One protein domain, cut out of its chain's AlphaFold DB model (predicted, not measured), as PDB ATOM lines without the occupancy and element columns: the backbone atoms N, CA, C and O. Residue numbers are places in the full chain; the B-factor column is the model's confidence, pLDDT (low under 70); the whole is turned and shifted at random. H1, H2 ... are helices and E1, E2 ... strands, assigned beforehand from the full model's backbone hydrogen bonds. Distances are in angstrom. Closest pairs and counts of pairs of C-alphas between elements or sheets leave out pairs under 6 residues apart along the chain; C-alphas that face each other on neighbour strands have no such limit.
ATOM      1  N   TYR A  15     -34.038  38.321 -33.935       84.50
ATOM      2  CA  TYR A  15     -35.211  38.993 -33.389       84.50
ATOM      3  C   TYR A  15     -36.169  38.006 -32.710       84.50
ATOM      4  O   TYR A  15     -36.537  38.229 -31.562       84.50
ATOM      5  N   LEU A  16     -36.520  36.901 -33.376       84.06
ATOM      6  CA  LEU A  16     -37.418  35.885 -32.816       84.06
ATOM      7  C   LEU A  16     -36.803  35.188 -31.601       84.06
ATOM      8  O   LEU A  16     -37.479  35.055 -30.589       84.06
ATOM      9  N   ALA A  17     -35.517  34.834 -31.663       83.75
ATOM     10  CA  ALA A  17     -34.808  34.246 -30.530       83.75
ATOM     11  C   ALA A  17     -34.852  35.171 -29.304       83.75
ATOM     12  O   ALA A  17     -35.184  34.729 -28.209       83.75
ATOM     13  N   LYS A  18     -34.624  36.479 -29.493       83.12
ATOM     14  CA  LYS A  18     -34.732  37.466 -28.410       83.12
ATOM     15  C   LYS A  18     -36.173  37.639 -27.917       83.12
ATOM     16  O   LYS A  18     -36.394  37.718 -26.716       83.12
ATOM     17  N   LYS A  19     -37.146  37.707 -28.829       87.06
ATOM     18  CA  LYS A  19     -38.568  37.910 -28.504       87.06
ATOM     19  C   LYS A  19     -39.152  36.741 -27.711       87.06
ATOM     20  O   LYS A  19     -39.918  36.960 -26.783       87.06
ATOM     21  N   HIS A  20     -38.778  35.519 -28.074       85.44
ATOM     22  CA  HIS A  20     -39.277  34.288 -27.464       85.44
ATOM     23  C   HIS A  20     -38.330  33.713 -26.395       85.44
ATOM     24  O   HIS A  20     -38.571  32.609 -25.927       85.44
ATOM     25  N   ASN A  21     -37.275  34.443 -26.001       83.75
ATOM     26  CA  ASN A  21     -36.247  33.988 -25.050       83.75
ATOM     27  C   ASN A  21     -35.691  32.590 -25.382       83.75
ATOM     28  O   ASN A  21     -35.506  31.747 -24.507       83.75
ATOM     29  N   ILE A  22     -35.439  32.340 -26.667       83.12
ATOM     30  CA  ILE A  22     -34.902  31.068 -27.145       83.12
ATOM     31  C   ILE A  22     -33.377  31.131 -27.075       83.12
ATOM     32  O   ILE A  22     -32.759  31.996 -27.704       83.12
ATOM     33  N   ASP A  23     -32.773  30.187 -26.352       80.88
ATOM     34  CA  ASP A  23     -31.319  30.045 -26.253       80.88
ATOM     35  C   ASP A  23     -30.755  29.426 -27.543       80.88
ATOM     36  O   ASP A  23     -30.539  28.223 -27.675       80.88
ATOM     37  N   ILE A  24     -30.598  30.273 -28.559       82.06
ATOM     38  CA  ILE A  24     -30.035  29.918 -29.859       82.06
ATOM     39  C   ILE A  24     -28.815  30.787 -30.129       82.06
ATOM     40  O   ILE A  24     -28.869  32.019 -30.112       82.06
ATOM     41  N   ILE A  25     -27.714  30.132 -30.478       82.44
ATOM     42  CA  ILE A  25     -26.478  30.783 -30.893       82.44
ATOM     43  C   ILE A  25     -26.468  30.867 -32.415       82.44
ATOM     44  O   ILE A  25     -26.820  29.920 -33.112       82.44
ATOM     45  N   PHE A  26     -26.052  32.006 -32.953       83.06
ATOM     46  CA  PHE A  26     -25.931  32.197 -34.392       83.06
ATOM     47  C   PHE A  26     -24.467  32.112 -34.817       83.06
ATOM     48  O   PHE A  26     -23.631  32.895 -34.361       83.06
ATOM     49  N   HIS A  27     -24.171  31.181 -35.717       82.94
ATOM     50  CA  HIS A  27     -22.841  30.912 -36.242       82.94
ATOM     51  C   HIS A  27     -22.697  31.490 -37.651       82.94
ATOM     52  O   HIS A  27     -23.579  31.341 -38.495       82.94
ATOM     53  N   LYS A  28     -21.569  32.157 -37.907       83.44
ATOM     54  CA  LYS A  28     -21.195  32.600 -39.256       83.44
ATOM     55  C   LYS A  28     -20.664  31.421 -40.062       83.44
ATOM     56  O   LYS A  28     -20.158  30.457 -39.488       83.44
ATOM     57  N   PHE A  29     -20.734  31.541 -41.382       81.62
ATOM     58  CA  PHE A  29     -20.144  30.553 -42.271       81.62
ATOM     59  C   PHE A  29     -18.625  30.443 -42.057       81.62
ATOM     60  O   PHE A  29     -17.951  31.462 -41.862       81.62
ATOM     61  N   PRO A  30     -18.078  29.219 -42.076       79.88
ATOM     62  CA  PRO A  30     -16.649  28.991 -41.941       79.88
ATOM     63  C   PRO A  30     -15.897  29.470 -43.188       79.88
ATOM     64  O   PRO A  30     -16.413  29.410 -44.300       79.88
ATOM     65  N   SER A  31     -14.641  29.886 -43.011       78.31
ATOM     66  CA  SER A  31     -13.754  30.250 -44.129       78.31
ATOM     67  C   SER A  31     -13.242  29.041 -44.916       78.31
ATOM     68  O   SER A  31     -12.733  29.200 -46.020       78.31
ATOM     69  N   GLU A  32     -13.348  27.833 -44.355       79.94
ATOM     70  CA  GLU A  32     -12.903  26.614 -45.027       79.94
ATOM     71  C   GLU A  32     -13.859  26.205 -46.151       79.94
ATOM     72  O   GLU A  32     -15.035  25.945 -45.876       79.94
ATOM     73  N   PRO A  33     -13.373  26.058 -47.396       77.81
ATOM     74  CA  PRO A  33     -14.226  25.845 -48.562       77.81
ATOM     75  C   PRO A  33     -14.977  24.509 -48.513       77.81
ATOM     76  O   PRO A  33     -16.124  24.425 -48.947       77.81
ATOM     77  N   VAL A  34     -14.366  23.465 -47.946       79.00
ATOM     78  CA  VAL A  34     -14.988  22.137 -47.827       79.00
ATOM     79  C   VAL A  34     -16.172  22.173 -46.858       79.00
ATOM     80  O   VAL A  34     -17.247  21.658 -47.164       79.00
ATOM     81  N   LEU A  35     -15.994  22.810 -45.697       77.19
ATOM     82  CA  LEU A  35     -17.050  22.934 -44.694       77.19
ATOM     83  C   LEU A  35     -18.131  23.926 -45.149       77.19
ATOM     84  O   LEU A  35     -19.315  23.665 -44.959       77.19
ATOM     85  N   LEU A  36     -17.727  25.007 -45.821       80.25
ATOM     86  CA  LEU A  36     -18.623  25.979 -46.440       80.25
ATOM     87  C   LEU A  36     -19.571  25.303 -47.435       80.25
ATOM     88  O   LEU A  36     -20.779  25.480 -47.328       80.25
ATOM     89  N   ARG A  37     -19.052  24.469 -48.349       77.62
ATOM     90  CA  ARG A  37     -19.886  23.713 -49.299       77.62
ATOM     91  C   ARG A  37     -20.895  22.816 -48.592       77.62
ATOM     92  O   ARG A  37     -22.053  22.798 -48.987       77.62
ATOM     93  N   LYS A  38     -20.495  22.118 -47.525       78.81
ATOM     94  CA  LYS A  38     -21.430  21.304 -46.729       78.81
ATOM     95  C   LYS A  38     -22.542  22.145 -46.111       78.81
ATOM     96  O   LYS A  38     -23.691  21.727 -46.142       78.81
ATOM     97  N   TRP A  39     -22.216  23.324 -45.581       81.31
ATOM     98  CA  TRP A  39     -23.212  24.233 -45.009       81.31
ATOM     99  C   TRP A  39     -24.158  24.791 -46.079       81.31
ATOM    100  O   TRP A  39     -25.354  24.876 -45.833       81.31
ATOM    101  N   ILE A  40     -23.651  25.111 -47.275       80.06
ATOM    102  CA  ILE A  40     -24.475  25.538 -48.419       80.06
ATOM    103  C   ILE A  40     -25.442  24.424 -48.830       80.06
ATOM    104  O   ILE A  40     -26.643  24.660 -48.928       80.06
ATOM    105  N   LEU A  41     -24.930  23.199 -49.004       77.94
ATOM    106  CA  LEU A  41     -25.748  22.026 -49.326       77.94
ATOM    107  C   LEU A  41     -26.803  21.768 -48.244       77.94
ATOM    108  O   LEU A  41     -27.949  21.455 -48.558       77.94
ATOM    109  N   PHE A  42     -26.431  21.937 -46.973       78.75
ATOM    110  CA  PHE A  42     -27.346  21.784 -45.850       78.75
ATOM    111  C   PHE A  42     -28.467  22.820 -45.868       78.75
ATOM    112  O   PHE A  42     -29.609  22.455 -45.615       78.75
ATOM    113  N   CYS A  43     -28.181  24.082 -46.202       78.00
ATOM    114  CA  CYS A  43     -29.213  25.113 -46.277       78.00
ATOM    115  C   CYS A  43     -30.325  24.769 -47.277       78.00
ATOM    116  O   CYS A  43     -31.405  25.346 -47.155       78.00
ATOM    117  N   LYS A  44     -30.086  23.843 -48.229       71.06
ATOM    118  CA  LYS A  44     -31.002  23.522 -49.339       71.06
ATOM    119  C   LYS A  44     -31.533  24.799 -49.986       71.06
ATOM    120  O   LYS A  44     -32.729  24.964 -50.224       71.06
ATOM    121  N   GLN A  45     -30.640  25.759 -50.150       66.94
ATOM    122  CA  GLN A  45     -30.937  26.989 -50.852       66.94
ATOM    123  C   GLN A  45     -30.687  26.718 -52.335       66.94
ATOM    124  O   GLN A  45     -29.845  25.879 -52.651       66.94
ATOM    125  N   GLU A  46     -31.475  27.341 -53.211       62.19
ATOM    126  CA  GLU A  46     -31.489  27.069 -54.658       62.19
ATOM    127  C   GLU A  46     -30.079  26.934 -55.259       62.19
ATOM    128  O   GLU A  46     -29.145  27.580 -54.788       62.19
ATOM    129  N   ASP A  47     -29.929  26.166 -56.344       59.12
ATOM    130  CA  ASP A  47     -28.650  25.844 -57.010       59.12
ATOM    131  C   ASP A  47     -27.725  27.043 -57.326       59.12
ATOM    132  O   ASP A  47     -26.535  26.860 -57.580       59.12
ATOM    133  N   LYS A  48     -28.234  28.282 -57.300       65.19
ATOM    134  CA  LYS A  48     -27.470  29.522 -57.542       65.19
ATOM    135  C   LYS A  48     -27.236  30.381 -56.296       65.19
ATOM    136  O   LYS A  48     -26.710  31.491 -56.399       65.19
ATOM    137  N   TRP A  49     -27.628  29.918 -55.116       72.38
ATOM    138  CA  TRP A  49     -27.494  30.699 -53.899       72.38
ATOM    139  C   TRP A  49     -26.052  30.696 -53.379       72.38
ATOM    140  O   TRP A  49     -25.449  29.651 -53.141       72.38
ATOM    141  N   THR A  50     -25.501  31.894 -53.171       67.69
ATOM    142  CA  THR A  50     -24.158  32.080 -52.612       67.69
ATOM    143  C   THR A  50     -24.264  32.713 -51.224       67.69
ATOM    144  O   THR A  50     -24.838  33.801 -51.106       67.69
ATOM    145  N   PRO A  51     -23.696  32.102 -50.167       70.19
ATOM    146  CA  PRO A  51     -23.696  32.696 -48.839       70.19
ATOM    147  C   PRO A  51     -22.858  33.977 -48.842       70.19
ATOM    148  O   PRO A  51     -21.631  33.962 -48.855       70.19
ATOM    149  N   SER A  52     -23.534  35.116 -48.795       72.06
ATOM    150  CA  SER A  52     -22.947  36.396 -48.398       72.06
ATOM    151  C   SER A  52     -22.509  36.415 -46.917       72.06
ATOM    152  O   SER A  52     -22.975  35.631 -46.085       72.06
ATOM    153  N   LYS A  53     -21.650  37.375 -46.546       69.19
ATOM    154  CA  LYS A  53     -21.107  37.553 -45.177       69.19
ATOM    155  C   LYS A  53     -22.182  37.767 -44.103       69.19
ATOM    156  O   LYS A  53     -21.902  37.643 -42.910       69.19
ATOM    157  N   ASN A  54     -23.393  38.112 -44.528       71.88
ATOM    158  CA  ASN A  54     -24.533  38.393 -43.666       71.88
ATOM    159  C   ASN A  54     -25.324  37.134 -43.297       71.88
ATOM    160  O   ASN A  54     -26.142  37.190 -42.379       71.88
ATOM    161  N   HIS A  55     -25.090  36.016 -43.986       79.75
ATOM    162  CA  HIS A  55     -25.788  34.778 -43.692       79.75
ATOM    163  C   HIS A  55     -25.178  34.081 -42.483       79.75
ATOM    164  O   HIS A  55     -23.968  34.092 -42.245       79.75
ATOM    165  N   ILE A  56     -26.059  33.479 -41.699       84.75
ATOM    166  CA  ILE A  56     -25.742  32.818 -40.443       84.75
ATOM    167  C   ILE A  56     -26.624  31.579 -40.304       84.75
ATOM    168  O   ILE A  56     -27.721  31.531 -40.854       84.75
ATOM    169  N   LEU A  57     -26.175  30.594 -39.538       84.06
ATOM    170  CA  LEU A  57     -26.982  29.436 -39.163       84.06
ATOM    171  C   LEU A  57     -27.184  29.407 -37.652       84.06
ATOM    172  O   LEU A  57     -26.292  29.781 -36.890       84.06
ATOM    173  N   CYS A  58     -28.368  28.991 -37.207       84.94
ATOM    174  CA  CYS A  58     -28.640  28.823 -35.786       84.94
ATOM    175  C   CYS A  58     -28.096  27.493 -35.247       84.94
ATOM    176  O   CYS A  58     -28.070  26.482 -35.946       84.94
ATOM    177  N   SER A  59     -27.715  27.485 -33.967       81.44
ATOM    178  CA  SER A  59     -27.220  26.316 -33.231       81.44
ATOM    179  C   SER A  59     -28.225  25.168 -33.177       81.44
ATOM    180  O   SER A  59     -27.820  24.029 -33.009       81.44
ATOM    181  N   SER A  60     -29.517  25.441 -33.385       79.00
ATOM    182  CA  SER A  60     -30.570  24.419 -33.455       79.00
ATOM    183  C   SER A  60     -30.370  23.397 -34.582       79.00
ATOM    184  O   SER A  60     -30.994  22.343 -34.547       79.00
ATOM    185  N   HIS A  61     -29.547  23.709 -35.588       78.62
ATOM    186  CA  HIS A  61     -29.245  22.804 -36.701       78.62
ATOM    187  C   HIS A  61     -27.930  22.048 -36.545       78.62
ATOM    188  O   HIS A  61     -27.603  21.210 -37.382       78.62
ATOM    189  N   PHE A  62     -27.178  22.338 -35.487       70.69
ATOM    190  CA  PHE A  62     -25.941  21.648 -35.179       70.69
ATOM    191  C   PHE A  62     -26.200  20.746 -33.980       70.69
ATOM    192  O   PHE A  62     -26.533  21.209 -32.890       70.69
TER     193      PHE A  62
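This is residues 15 to 62 of the 94 residues of the protein "THAP-type domain-containing protein" of Anopheles gambiae (UniProt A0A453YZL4). This is a loose, drawn-out little structure with a tiny ladder of two strands, E1 and E2, in its middle, the short helix H1 at one end of its length and the longer helix H2 toward the other. A long loop, residues 44 to 55, swings out from the end of H2 and returns to E2. The printed part has 48 residues, with two named helices and two named strands in the order H1, E1, H2, E2; the sheet, in the order E1 - E2, is antiparallel. The class is mixed, helices and strands, with under half of the residues in named elements. The whole is loose, with a radius of gyration of the C-alphas of 12.0 A, and elongated, spanning 32 by 20 by 17 A.

The printed part begins with H1, residues 15 to 19, and a short link of 6 residues joins it to E1, residues 26 to 28. A tight link of 4 residues leads from E1 to H2, residues 33 to 43. H1 and H2 are apart. A long link of 12 residues joins H2 to E2, residues 56 to 58. E1 and E2 are antiparallel neighbours, with 145 degrees between their N-to-C directions. The C-alphas of Phe 26 and Cys 58 face each other at 4.5 A, and those of Lys 28 and Ile 56 at 4.7 A. N of His 27 and O of Leu 57 are 2.8 A apart, and N of Leu 57 and O of His 27 are 2.9 A apart, both within hydrogen-bond range. H1 and E2 are apart. In H1 and H2 every O i to N i+4 pair is within hydrogen-bond range.

H1 begins at C-alpha 15, at (-35.211, 38.993, -33.389), and measures 6.0 A from first to last C-alpha. E1 runs from Phe 26 to Lys 28, 6.8 A. H2 runs from C-alpha 33, at (-14.226, 25.845, -48.562), to Cys 43, 15.2 A, and is the longest helix, with 11 residues. E2, from Ile 56 to Cys 58, is 6.8 A long and ends at C-alpha 58, at (-28.640, 28.823, -35.786).

The two C-alphas farthest apart are those of Lys 19 and Val 34, 34.3 A; the first and last printed C-alphas, of Tyr 15 and Phe 62, are 19.7 A apart. The printed part has no cut. Its one long link is that from H2 to E2, whose C-alphas lie 6 to 16 A from the mean of the C-alphas. The mean pLDDT of the printed part is 78.1, and confidence is low, under 70, at residues 45 to 48, residue 50 and residue 53.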